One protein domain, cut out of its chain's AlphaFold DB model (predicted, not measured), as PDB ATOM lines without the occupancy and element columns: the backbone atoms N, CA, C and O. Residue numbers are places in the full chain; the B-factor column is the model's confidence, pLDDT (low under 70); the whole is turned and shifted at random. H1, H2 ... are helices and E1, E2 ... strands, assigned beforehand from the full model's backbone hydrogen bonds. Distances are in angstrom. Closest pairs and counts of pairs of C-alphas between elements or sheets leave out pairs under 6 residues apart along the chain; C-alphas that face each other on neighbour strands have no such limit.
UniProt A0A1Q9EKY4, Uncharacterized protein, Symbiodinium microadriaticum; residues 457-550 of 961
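Overview. This is residues 457 to 550 of the 961 residues of an uncharacterized protein of Symbiodinium microadriaticum (UniProt A0A1Q9EKY4). A small three-stranded sheet, E1, E2 and E3, has helix H2 at one end and a lobe of loops with the short H3 at the other; H1 comes before H2 and makes an open corner with its first residues, well away from the sheet, and residues 457 to 465 and 467 to 474 stick out. The 94 printed residues include H1, H2, E1, H3, E2 and E3, in that order; the sheet, E1 - E2 - E3, is antiparallel, the class mixed. The whole is loose, radius of gyration of the C-alphas 16.7 A, spanning 49 by 35 by 15 A.

Arrangement. H1, residues 457 to 467, and H2, residues 469 to 484, are close but not clearly touching, at a steep tilt of 49 degrees; their closest C-alphas, of Val 465 and Val 471, are 7.1 A apart. E1, residues 492 to 494, is the antiparallel neighbour of E2, residues 529 to 534; N 492 and O 534 are within hydrogen-bond range, 2.8 A. E2 and E3, residues 540 to 546, form a hairpin; N 531 and O 544 are 2.9 A apart. H3, residues 513 to 518, is not on the sheet; H2 only just is not, with 4 pairs of C-alphas within 10 A. Every O i to N i+4 pair is within range in H2 and H3, 6 of 7 in H1.

Along the chain. H1 begins at C-alpha 457, (47.869, 22.851, 15.218), and measures 16.0 A, H2 22.2 A, E2 15.9 A; E3, 16.1 A, ends at C-alpha 546, (42.557, -2.480, 9.777).

Size, cuts and confidence. The farthest C-alphas, of Arg 484 and Glu 514, are 49.0 A apart. The printed part has no cut; the link E1 to H3 is long, 18 residues. pLDDT is under 70 in 17 residues, among them 495 to 501.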
ATOM      1  N   HIS A 457      47.006  21.934  15.969       60.25
ATOM      2  CA  HIS A 457      47.869  22.851  15.218       60.25
ATOM      3  C   HIS A 457      49.193  22.203  14.773       60.25
ATOM      4  O   HIS A 457      49.870  22.735  13.898       60.25
ATOM      5  N   TRP A 458      49.579  21.075  15.378       64.69
ATOM      6  CA  TRP A 458      50.691  20.253  14.894       64.69
ATOM      7  C   TRP A 458      50.259  19.371  13.726       64.69
ATOM      8  O   TRP A 458      51.061  19.172  12.826       64.69
ATOM      9  N   TRP A 459      49.019  18.870  13.711       63.38
ATOM     10  CA  TRP A 459      48.555  17.947  12.670       63.38
ATOM     11  C   TRP A 459      48.665  18.502  11.239       63.38
ATOM     12  O   TRP A 459      49.335  17.841  10.449       63.38
ATOM     13  N   PRO A 460      48.179  19.716  10.901       62.47
ATOM     14  CA  PRO A 460      48.387  20.290   9.568       62.47
ATOM     15  C   PRO A 460      49.872  20.452   9.222       62.47
ATOM     16  O   PRO A 460      50.294  20.128   8.123       62.47
ATOM     17  N   LEU A 461      50.690  20.870  10.192       61.41
ATOM     18  CA  LEU A 461      52.129  21.094  10.019       61.41
ATOM     19  C   LEU A 461      52.900  19.771   9.808       61.41
ATOM     20  O   LEU A 461      53.886  19.723   9.077       61.41
ATOM     21  N   ILE A 462      52.432  18.683  10.424       67.81
ATOM     22  CA  ILE A 462      52.917  17.314  10.215       67.81
ATOM     23  C   ILE A 462      52.462  16.800   8.844       67.81
ATOM     24  O   ILE A 462      53.278  16.252   8.105       67.81
ATOM     25  N   GLU A 463      51.194  17.000   8.478       72.12
ATOM     26  CA  GLU A 463      50.664  16.631   7.164       72.12
ATOM     27  C   GLU A 463      51.388  17.356   6.028       72.12
ATOM     28  O   GLU A 463      51.798  16.695   5.081       72.12
ATOM     29  N   ASP A 464      51.620  18.665   6.131       69.12
ATOM     30  CA  ASP A 464      52.366  19.451   5.140       69.12
ATOM     31  C   ASP A 464      53.804  18.936   4.977       69.12
ATOM     32  O   ASP A 464      54.312  18.845   3.859       69.12
ATOM     33  N   VAL A 465      54.459  18.528   6.073       75.50
ATOM     34  CA  VAL A 465      55.785  17.892   6.017       75.50
ATOM     35  C   VAL A 465      55.717  16.538   5.307       75.50
ATOM     36  O   VAL A 465      56.516  16.305   4.397       75.50
ATOM     37  N   PHE A 466      54.769  15.661   5.655       69.38
ATOM     38  CA  PHE A 466      54.642  14.334   5.036       69.38
ATOM     39  C   PHE A 466      54.153  14.370   3.578       69.38
ATOM     40  O   PHE A 466      54.563  13.522   2.789       69.38
ATOM     41  N   LYS A 467      53.331  15.359   3.206       75.44
ATOM     42  CA  LYS A 467      52.859  15.611   1.831       75.44
ATOM     43  C   LYS A 467      53.870  16.399   0.990       75.44
ATOM     44  O   LYS A 467      53.715  16.478  -0.228       75.44
ATOM     45  N   SER A 468      54.898  16.993   1.607       84.12
ATOM     46  CA  SER A 468      55.908  17.771   0.886       84.12
ATOM     47  C   SER A 468      56.623  16.922  -0.169       84.12
ATOM     48  O   SER A 468      56.964  15.762   0.074       84.12
ATOM     49  N   HIS A 469      56.927  17.522  -1.328       86.94
ATOM     50  CA  HIS A 469      57.606  16.835  -2.434       86.94
ATOM     51  C   HIS A 469      58.851  16.059  -1.981       86.94
ATOM     52  O   HIS A 469      59.052  14.931  -2.407       86.94
ATOM     53  N   LYS A 470      59.641  16.603  -1.044       80.12
ATOM     54  CA  LYS A 470      60.870  15.960  -0.550       80.12
ATOM     55  C   LYS A 470      60.613  14.691   0.272       80.12
ATOM     56  O   LYS A 470      61.436  13.783   0.216       80.12
ATOM     57  N   VAL A 471      59.490  14.587   0.991       79.00
ATOM     58  CA  VAL A 471      59.101  13.339   1.677       79.00
ATOM     59  C   VAL A 471      58.454  12.359   0.697       79.00
ATOM     60  O   VAL A 471      58.789  11.176   0.724       79.00
ATOM     61  N   CYS A 472      57.633  12.840  -0.238       84.56
ATOM     62  CA  CYS A 472      57.074  12.018  -1.316       84.56
ATOM     63  C   CYS A 472      58.166  11.407  -2.218       84.56
ATOM     64  O   CYS A 472      58.091  10.234  -2.575       84.56
ATOM     65  N   ASP A 473      59.213  12.162  -2.554       88.69
ATOM     66  CA  ASP A 473      60.340  11.688  -3.367       88.69
ATOM     67  C   ASP A 473      61.298  10.788  -2.574       88.69
ATOM     68  O   ASP A 473      61.873   9.859  -3.143       88.69
ATOM     69  N   LEU A 474      61.424  10.987  -1.255       86.19
ATOM     70  CA  LEU A 474      62.096  10.033  -0.370       86.19
ATOM     71  C   LEU A 474      61.322   8.707  -0.287       86.19
ATOM     72  O   LEU A 474      61.937   7.645  -0.319       86.19
ATOM     73  N   ALA A 475      59.987   8.747  -0.237       82.06
ATOM     74  CA  ALA A 475      59.152   7.547  -0.258       82.06
ATOM     75  C   ALA A 475      59.291   6.772  -1.581       82.06
ATOM     76  O   ALA A 475      59.424   5.549  -1.547       82.06
ATOM     77  N   LYS A 476      59.364   7.465  -2.730       88.38
ATOM     78  CA  LYS A 476      59.706   6.848  -4.030       88.38
ATOM     79  C   LYS A 476      61.092   6.198  -4.000       88.38
ATOM     80  O   LYS A 476      61.210   5.031  -4.340       88.38
ATOM     81  N   GLN A 477      62.118   6.907  -3.518       90.88
ATOM     82  CA  GLN A 477      63.480   6.363  -3.416       90.88
ATOM     83  C   GLN A 477      63.536   5.112  -2.522       90.88
ATOM     84  O   GLN A 477      64.181   4.132  -2.879       90.88
ATOM     85  N   LEU A 478      62.819   5.095  -1.393       85.75
ATOM     86  CA  LEU A 478      62.706   3.909  -0.533       85.75
ATOM     87  C   LEU A 478      61.959   2.751  -1.220       85.75
ATOM     88  O   LEU A 478      62.320   1.585  -1.029       85.75
ATOM     89  N   LEU A 479      60.952   3.045  -2.048       87.69
ATOM     90  CA  LEU A 479      60.278   2.040  -2.871       87.69
ATOM     91  C   LEU A 479      61.236   1.456  -3.926       87.69
ATOM     92  O   LEU A 479      61.360   0.237  -4.025       87.69
ATOM     93  N   ASP A 480      61.998   2.302  -4.622       90.12
ATOM     94  CA  ASP A 480      63.017   1.878  -5.590       90.12
ATOM     95  C   ASP A 480      64.104   1.002  -4.940       90.12
ATOM     96  O   ASP A 480      64.494  -0.021  -5.510       90.12
ATOM     97  N   GLU A 481      64.574   1.345  -3.730       89.56
ATOM     98  CA  GLU A 481      65.512   0.497  -2.977       89.56
ATOM     99  C   GLU A 481      64.884  -0.846  -2.581       89.56
ATOM    100  O   GLU A 481      65.519  -1.893  -2.726       89.56
ATOM    101  N   THR A 482      63.630  -0.868  -2.114       85.69
ATOM    102  CA  THR A 482      62.965  -2.132  -1.741       85.69
ATOM    103  C   THR A 482      62.685  -3.027  -2.952       85.69
ATOM    104  O   THR A 482      62.797  -4.252  -2.835       85.69
ATOM    105  N   MET A 483      62.436  -2.457  -4.135       90.12
ATOM    106  CA  MET A 483      62.418  -3.205  -5.398       90.12
ATOM    107  C   MET A 483      63.812  -3.742  -5.756       90.12
ATOM    108  O   MET A 483      63.962  -4.941  -6.002       90.12
ATOM    109  N   ARG A 484      64.851  -2.896  -5.718       90.38
ATOM    110  CA  ARG A 484      66.235  -3.259  -6.083       90.38
ATOM    111  C   ARG A 484      66.837  -4.332  -5.176       90.38
ATOM    112  O   ARG A 484      67.496  -5.248  -5.659       90.38
ATOM    113  N   HIS A 485      66.552  -4.273  -3.877       86.81
ATOM    114  CA  HIS A 485      66.940  -5.292  -2.898       86.81
ATOM    115  C   HIS A 485      66.024  -6.530  -2.889       86.81
ATOM    116  O   HIS A 485      66.185  -7.401  -2.026       86.81
ATOM    117  N   GLN A 486      65.082  -6.645  -3.835       92.94
ATOM    118  CA  GLN A 486      64.143  -7.768  -3.953       92.94
ATOM    119  C   GLN A 486      63.362  -8.013  -2.647       92.94
ATOM    120  O   GLN A 486      63.109  -9.154  -2.257       92.94
ATOM    121  N   ALA A 487      62.998  -6.949  -1.926       89.50
ATOM    122  CA  ALA A 487      62.291  -7.063  -0.652       89.50
ATOM    123  C   ALA A 487      60.900  -7.694  -0.835       89.50
ATOM    124  O   ALA A 487      60.478  -8.476   0.010       89.50
ATOM    125  N   PHE A 488      60.248  -7.431  -1.971       89.56
ATOM    126  CA  PHE A 488      58.961  -8.012  -2.372       89.56
ATOM    127  C   PHE A 488      59.021  -9.502  -2.760       89.56
ATOM    128  O   PHE A 488      57.975 -10.120  -2.918       89.56
ATOM    129  N   GLN A 489      60.212 -10.104  -2.901       90.88
ATOM    130  CA  GLN A 489      60.355 -11.526  -3.260       90.88
ATOM    131  C   GLN A 489      59.820 -12.469  -2.169       90.88
ATOM    132  O   GLN A 489      59.409 -13.589  -2.461       90.88
ATOM    133  N   VAL A 490      59.842 -12.024  -0.910       89.69
ATOM    134  CA  VAL A 490      59.256 -12.730   0.232       89.69
ATOM    135  C   VAL A 490      58.517 -11.697   1.067       89.69
ATOM    136  O   VAL A 490      59.139 -10.769   1.581       89.69
ATOM    137  N   ILE A 491      57.205 -11.863   1.208       89.50
ATOM    138  CA  ILE A 491      56.358 -10.995   2.025       89.50
ATOM    139  C   ILE A 491      55.929 -11.758   3.279       89.50
ATOM    140  O   ILE A 491      55.308 -12.815   3.200       89.50
ATOM    141  N   SER A 492      56.257 -11.202   4.442       89.12
ATOM    142  CA  SER A 492      55.770 -11.633   5.747       89.12
ATOM    143  C   SER A 492      54.685 -10.664   6.213       89.12
ATOM    144  O   SER A 492      54.936  -9.471   6.396       89.12
ATOM    145  N   LEU A 493      53.465 -11.171   6.387       84.44
ATOM    146  CA  LEU A 493      52.346 -10.413   6.938       84.44
ATOM    147  C   LEU A 493      52.294 -10.616   8.456       84.44
ATOM    148  O   LEU A 493      51.757 -11.608   8.942       84.44
ATOM    149  N   ASP A 494      52.853  -9.668   9.205       74.12
ATOM    150  CA  ASP A 494      52.781  -9.646  10.666       74.12
ATOM    151  C   ASP A 494      51.666  -8.684  11.099       74.12
ATOM    152  O   ASP A 494      51.849  -7.462  11.202       74.12
ATOM    153  N   ALA A 495      50.483  -9.254  11.329       57.03
ATOM    154  CA  ALA A 495      49.291  -8.566  11.814       57.03
ATOM    155  C   ALA A 495      49.370  -8.265  13.326       57.03
ATOM    156  O   ALA A 495      48.468  -8.624  14.087       57.03
ATOM    157  N   THR A 496      50.455  -7.622  13.783       57.44
ATOM    158  CA  THR A 496      50.619  -7.296  15.205       57.44
ATOM    159  C   THR A 496      49.416  -6.522  15.736       57.44
ATOM    160  O   THR A 496      49.068  -5.463  15.213       57.44
ATOM    161  N   LEU A 497      48.869  -6.976  16.865       51.94
ATOM    162  CA  LEU A 497      47.867  -6.266  17.666       51.94
ATOM    163  C   LEU A 497      48.481  -5.055  18.405       51.94
ATOM    164  O   LEU A 497      48.388  -4.897  19.622       51.94
ATOM    165  N   ARG A 498      49.132  -4.172  17.644       55.19
ATOM    166  CA  ARG A 498      49.438  -2.801  18.047       55.19
ATOM    167  C   ARG A 498      48.154  -2.011  17.864       55.19
ATOM    168  O   ARG A 498      47.757  -1.748  16.731       55.19
ATOM    169  N   CYS A 499      47.498  -1.677  18.971       54.00
ATOM    170  CA  CYS A 499      46.328  -0.815  18.930       54.00
ATOM    171  C   CYS A 499      46.699   0.509  18.258       54.00
ATOM    172  O   CYS A 499      47.625   1.192  18.710       54.00
ATOM    173  N   CYS A 500      45.953   0.888  17.224       60.12
ATOM    174  CA  CYS A 500      45.874   2.287  16.833       60.12
ATOM    175  C   CYS A 500      45.437   3.111  18.054       60.12
ATOM    176  O   CYS A 500      44.659   2.635  18.889       60.12
ATOM    177  N   LEU A 501      45.894   4.361  18.148       69.69
ATOM    178  CA  LEU A 501      45.125   5.337  18.920       69.69
ATOM    179  C   LEU A 501      43.745   5.446  18.246       69.69
ATOM    180  O   LEU A 501      43.713   5.448  17.012       69.69
ATOM    181  N   PRO A 502      42.630   5.482  19.000       70.00
ATOM    182  CA  PRO A 502      41.303   5.553  18.398       70.00
ATOM    183  C   PRO A 502      41.219   6.776  17.483       70.00
ATOM    184  O   PRO A 502      41.567   7.888  17.892       70.00
ATOM    185  N   VAL A 503      40.782   6.560  16.243       77.81
ATOM    186  CA  VAL A 503      40.504   7.653  15.303       77.81
ATOM    187  C   VAL A 503      39.308   8.445  15.836       77.81
ATOM    188  O   VAL A 503      38.451   7.892  16.523       77.81
ATOM    189  N   LEU A 504      39.229   9.745  15.545       76.50
ATOM    190  CA  LEU A 504      38.080  10.559  15.948       76.50
ATOM    191  C   LEU A 504      36.773   9.911  15.443       76.50
ATOM    192  O   LEU A 504      36.680   9.535  14.279       76.50
ATOM    193  N   GLY A 505      35.790   9.737  16.330       81.25
ATOM    194  CA  GLY A 505      34.537   9.030  16.031       81.25
ATOM    195  C   GLY A 505      34.567   7.507  16.244       81.25
ATOM    196  O   GLY A 505      33.506   6.885  16.226       81.25
ATOM    197  N   GLN A 506      35.729   6.889  16.490       88.50
ATOM    198  CA  GLN A 506      35.809   5.528  17.038       88.50
ATOM    199  C   GLN A 506      35.677   5.583  18.560       88.50
ATOM    200  O   GLN A 506      36.386   6.343  19.225       88.50
ATOM    201  N   ALA A 507      34.838   4.717  19.131       84.00
ATOM    202  CA  ALA A 507      34.969   4.392  20.545       84.00
ATOM    203  C   ALA A 507      36.334   3.730  20.796       84.00
ATOM    204  O   ALA A 507      36.907   3.070  19.923       84.00
ATOM    205  N   HIS A 508      36.867   3.888  22.006       81.62
ATOM    206  CA  HIS A 508      38.124   3.248  22.389       81.62
ATOM    207  C   HIS A 508      38.029   1.717  22.180       81.62
ATOM    208  O   HIS A 508      36.994   1.134  22.514       81.62
ATOM    209  N   PRO A 509      39.085   1.009  21.714       76.50
ATOM    210  CA  PRO A 509      39.018  -0.437  21.453       76.50
ATOM    211  C   PRO A 509      38.600  -1.309  22.654       76.50
ATOM    212  O   PRO A 509      38.267  -2.481  22.478       76.50
ATOM    213  N   ARG A 510      38.571  -0.752  23.874       76.31
ATOM    214  CA  ARG A 510      38.088  -1.407  25.104       76.31
ATOM    215  C   ARG A 510      36.796  -0.840  25.705       76.31
ATOM    216  O   ARG A 510      36.365  -1.376  26.712       76.31
ATOM    217  N   ALA A 511      36.183   0.180  25.102       83.75
ATOM    218  CA  ALA A 511      34.862   0.666  25.517       83.75
ATOM    219  C   ALA A 511      33.808  -0.462  25.464       83.75
ATOM    220  O   ALA A 511      34.072  -1.526  24.873       83.75
ATOM    221  N   ARG A 512      32.627  -0.255  26.059       85.38
ATOM    222  CA  ARG A 512      31.566  -1.272  26.074       85.38
ATOM    223  C   ARG A 512      31.107  -1.596  24.650       85.38
ATOM    224  O   ARG A 512      31.407  -0.869  23.697       85.38
ATOM    225  N   LYS A 513      30.424  -2.730  24.477       87.25
ATOM    226  CA  LYS A 513      29.940  -3.146  23.151       87.25
ATOM    227  C   LYS A 513      28.967  -2.097  22.603       87.25
ATOM    228  O   LYS A 513      29.081  -1.695  21.453       87.25
ATOM    229  N   GLU A 514      28.115  -1.592  23.479       91.06
ATOM    230  CA  GLU A 514      27.114  -0.565  23.239       91.06
ATOM    231  C   GLU A 514      27.778   0.753  22.805       91.06
ATOM    232  O   GLU A 514      27.388   1.321  21.790       91.06
ATOM    233  N   ASP A 515      28.839   1.193  23.492       88.12
ATOM    234  CA  ASP A 515      29.604   2.397  23.126       88.12
ATOM    235  C   ASP A 515      30.250   2.257  21.735       88.12
ATOM    236  O   ASP A 515      30.310   3.209  20.957       88.12
ATOM    237  N   LYS A 516      30.730   1.050  21.403       89.12
ATOM    238  CA  LYS A 516      31.302   0.711  20.088       89.12
ATOM    239  C   LYS A 516      30.253   0.572  18.993       89.12
ATOM    240  O   LYS A 516      30.599   0.745  17.833       89.12
ATOM    241  N   GLU A 517      29.010   0.253  19.333       87.19
ATOM    242  CA  GLU A 517      27.879   0.187  18.400       87.19
ATOM    243  C   GLU A 517      27.166   1.546  18.252       87.19
ATOM    244  O   GLU A 517      26.472   1.761  17.262       87.19
ATOM    245  N   GLN A 518      27.402   2.486  19.175       88.69
ATOM    246  CA  GLN A 518      26.976   3.894  19.101       88.69
ATOM    247  C   GLN A 518      28.050   4.834  18.515       88.69
ATOM    248  O   GLN A 518      27.764   5.993  18.218       88.69
ATOM    249  N   ALA A 519      29.284   4.357  18.343       87.56
ATOM    250  CA  ALA A 519      30.360   5.092  17.683       87.56
ATOM    251  C   ALA A 519      30.045   5.384  16.203       87.56
ATOM    252  O   ALA A 519      29.359   4.612  15.539       87.56
ATOM    253  N   VAL A 520      30.636   6.443  15.637       86.69
ATOM    254  CA  VAL A 520      30.544   6.739  14.189       86.69
ATOM    255  C   VAL A 520      31.188   5.617  13.362       86.69
ATOM    256  O   VAL A 520      30.730   5.286  12.270       86.69
ATOM    257  N   PHE A 521      32.232   4.994  13.910       83.19
ATOM    258  CA  PHE A 521      32.899   3.820  13.353       83.19
ATOM    259  C   PHE A 521      32.676   2.612  14.270       83.19
ATOM    260  O   PHE A 521      33.374   2.452  15.276       83.19
ATOM    261  N   THR A 522      31.712   1.763  13.919       88.94
ATOM    262  CA  THR A 522      31.326   0.589  14.714       88.94
ATOM    263  C   THR A 522      32.067  -0.682  14.301       88.94
ATOM    264  O   THR A 522      32.427  -0.841  13.136       88.94
ATOM    265  N   GLY A 523      32.273  -1.603  15.254       84.50
ATOM    266  CA  GLY A 523      32.710  -2.990  15.016       84.50
ATOM    267  C   GLY A 523      33.808  -3.157  13.956       84.50
ATOM    268  O   GLY A 523      34.946  -2.725  14.142       84.50
ATOM    269  N   ASP A 524      33.450  -3.775  12.832       81.81
ATOM    270  CA  ASP A 524      34.360  -4.084  11.724       81.81
ATOM    271  C   ASP A 524      34.941  -2.829  11.041       81.81
ATOM    272  O   ASP A 524      36.036  -2.895  10.489       81.81
ATOM    273  N   ASN A 525      34.290  -1.665  11.156       84.69
ATOM    274  CA  ASN A 525      34.782  -0.378  10.646       84.69
ATOM    275  C   ASN A 525      35.705   0.366  11.634       84.69
ATOM    276  O   ASN A 525      36.317   1.375  11.274       84.69
ATOM    277  N   ALA A 526      35.832  -0.102  12.881       85.75
ATOM    278  CA  ALA A 526      36.740   0.495  13.856       85.75
ATOM    279  C   ALA A 526      38.187   0.041  13.581       85.75
ATOM    280  O   ALA A 526      38.540  -1.118  13.814       85.75
ATOM    281  N   LEU A 527      39.032   0.966  13.107       86.25
ATOM    282  CA  LEU A 527      40.423   0.745  12.673       86.25
ATOM    283  C   LEU A 527      41.384   0.478  13.850       86.25
ATOM    284  O   LEU A 527      42.351   1.202  14.079       86.25
ATOM    285  N   THR A 528      41.092  -0.552  14.637       81.31
ATOM    286  CA  THR A 528      41.722  -0.838  15.932       81.31
ATOM    287  C   THR A 528      43.068  -1.564  15.837       81.31
ATOM    288  O   THR A 528      43.757  -1.686  16.855       81.31
ATOM    289  N   ARG A 529      43.463  -2.050  14.652       80.31
ATOM    290  CA  ARG A 529      44.664  -2.879  14.430       80.31
ATOM    291  C   ARG A 529      45.544  -2.303  13.320       80.31
ATOM    292  O   ARG A 529      45.057  -1.576  12.460       80.31
ATOM    293  N   VAL A 530      46.823  -2.686  13.287       82.75
ATOM    294  CA  VAL A 530      47.737  -2.373  12.174       82.75
ATOM    295  C   VAL A 530      48.317  -3.660  11.592       82.75
ATOM    296  O   VAL A 530      49.094  -4.353  12.252       82.75
ATOM    297  N   LEU A 531      47.984  -3.956  10.336       84.00
ATOM    298  CA  LEU A 531      48.694  -4.963   9.553       84.00
ATOM    299  C   LEU A 531      50.057  -4.405   9.149       84.00
ATOM    300  O   LEU A 531      50.135  -3.378   8.472       84.00
ATOM    301  N   THR A 532      51.131  -5.092   9.543       86.56
ATOM    302  CA  THR A 532      52.490  -4.740   9.129       86.56
ATOM    303  C   THR A 532      52.971  -5.741   8.080       86.56
ATOM    304  O   THR A 532      53.212  -6.911   8.371       86.56
ATOM    305  N   CYS A 533      53.080  -5.286   6.837       87.00
ATOM    306  CA  CYS A 533      53.664  -6.055   5.745       87.00
ATOM    307  C   CYS A 533      55.178  -5.829   5.755       87.00
ATOM    308  O   CYS A 533      55.627  -4.679   5.742       87.00
ATOM    309  N   ARG A 534      55.975  -6.900   5.800       89.00
ATOM    310  CA  ARG A 534      57.443  -6.839   5.809       89.00
ATOM    311  C   ARG A 534      58.028  -7.640   4.660       89.00
ATOM    312  O   ARG A 534      57.554  -8.728   4.358       89.00
ATOM    313  N   GLY A 535      59.071  -7.105   4.042       90.25
ATOM    314  CA  GLY A 535      59.798  -7.780   2.974       90.25
ATOM    315  C   GLY A 535      60.841  -8.768   3.490       90.25
ATOM    316  O   GLY A 535      61.079  -8.886   4.693       90.25
ATOM    317  N   ARG A 536      61.551  -9.394   2.548       89.56
ATOM    318  CA  ARG A 536      62.646 -10.362   2.756       89.56
ATOM    319  C   ARG A 536      63.703  -9.932   3.789       89.56
ATOM    320  O   ARG A 536      64.302 -10.774   4.445       89.56
ATOM    321  N   THR A 537      63.934  -8.628   3.941       86.06
ATOM    322  CA  THR A 537      64.905  -8.023   4.874       86.06
ATOM    323  C   THR A 537      64.310  -7.643   6.240       86.06
ATOM    324  O   THR A 537      64.973  -6.981   7.031       86.06
ATOM    325  N   ASN A 538      63.054  -8.010   6.517       82.06
ATOM    326  CA  ASN A 538      62.202  -7.477   7.592       82.06
ATOM    327  C   ASN A 538      61.909  -5.961   7.517       82.06
ATOM    328  O   ASN A 538      61.235  -5.430   8.402       82.06
ATOM    329  N   ALA A 539      62.343  -5.264   6.460       81.69
ATOM    330  CA  ALA A 539      61.923  -3.890   6.194       81.69
ATOM    331  C   ALA A 539      60.398  -3.827   6.016       81.69
ATOM    332  O   ALA A 539      59.819  -4.660   5.318       81.69
ATOM    333  N   VAL A 540      59.746  -2.852   6.651       84.38
ATOM    334  CA  VAL A 540      58.292  -2.676   6.569       84.38
ATOM    335  C   VAL A 540      57.938  -2.069   5.211       84.38
ATOM    336  O   VAL A 540      58.334  -0.945   4.920       84.38
ATOM    337  N   LEU A 541      57.211  -2.826   4.389       84.88
ATOM    338  CA  LEU A 541      56.782  -2.441   3.041       84.88
ATOM    339  C   LEU A 541      55.420  -1.738   3.046       84.88
ATOM    340  O   LEU A 541      55.183  -0.865   2.219       84.88
ATOM    341  N   ALA A 542      54.534  -2.096   3.982       84.06
ATOM    342  CA  ALA A 542      53.267  -1.397   4.192       84.06
ATOM    343  C   ALA A 542      52.815  -1.455   5.658       84.06
ATOM    344  O   ALA A 542      53.082  -2.423   6.379       84.06
ATOM    345  N   LEU A 543      52.091  -0.416   6.077       85.50
ATOM    346  CA  LEU A 543      51.394  -0.318   7.357       85.50
ATOM    347  C   LEU A 543      49.942   0.050   7.066       85.50
ATOM    348  O   LEU A 543      49.652   1.209   6.781       85.50
ATOM    349  N   GLN A 544      49.043  -0.931   7.129       85.81
ATOM    350  CA  GLN A 544      47.621  -0.711   6.876       85.81
ATOM    351  C   GLN A 544      46.853  -0.741   8.196       85.81
ATOM    352  O   GLN A 544      46.884  -1.744   8.913       85.81
ATOM    353  N   ALA A 545      46.150   0.345   8.515       83.38
ATOM    354  CA  ALA A 545      45.171   0.334   9.595       83.38
ATOM    355  C   ALA A 545      43.985  -0.552   9.179       83.38
ATOM    356  O   ALA A 545      43.452  -0.398   8.078       83.38
ATOM    357  N   LEU A 546      43.604  -1.496  10.037       81.88
ATOM    358  CA  LEU A 546      42.557  -2.480   9.777       81.88
ATOM    359  C   LEU A 546      41.477  -2.457  10.852       81.88
ATOM    360  O   LEU A 546      41.738  -2.205  12.032       81.88
ATOM    361  N   GLY A 547      40.275  -2.793  10.391       83.31
ATOM    362  CA  GLY A 547      39.088  -3.048  11.188       83.31
ATOM    363  C   GLY A 547      39.205  -4.227  12.158       83.31
ATOM    364  O   GLY A 547      40.268  -4.839  12.337       83.31
ATOM    365  N   GLN A 548      38.075  -4.607  12.750       71.44
ATOM    366  CA  GLN A 548      37.977  -5.840  13.529       71.44
ATOM    367  C   GLN A 548      38.034  -7.074  12.609       71.44
ATOM    368  O   GLN A 548      37.018  -7.616  12.195       71.44
ATOM    369  N   ILE A 549      39.242  -7.566  12.315       57.75
ATOM    370  CA  ILE A 549      39.404  -8.843  11.602       57.75
ATOM    371  C   ILE A 549      38.794  -9.966  12.452       57.75
ATOM    372  O   ILE A 549      39.214 -10.167  13.603       57.75
ATOM    373  N   GLN A 550      37.855 -10.720  11.881       46.16
ATOM    374  CA  GLN A 550      37.404 -11.988  12.448       46.16
ATOM    375  C   GLN A 550      38.555 -12.998  12.360       46.16
ATOM    376  O   GLN A 550      38.889 -13.490  11.284       46.16
TER     377      GLN A 550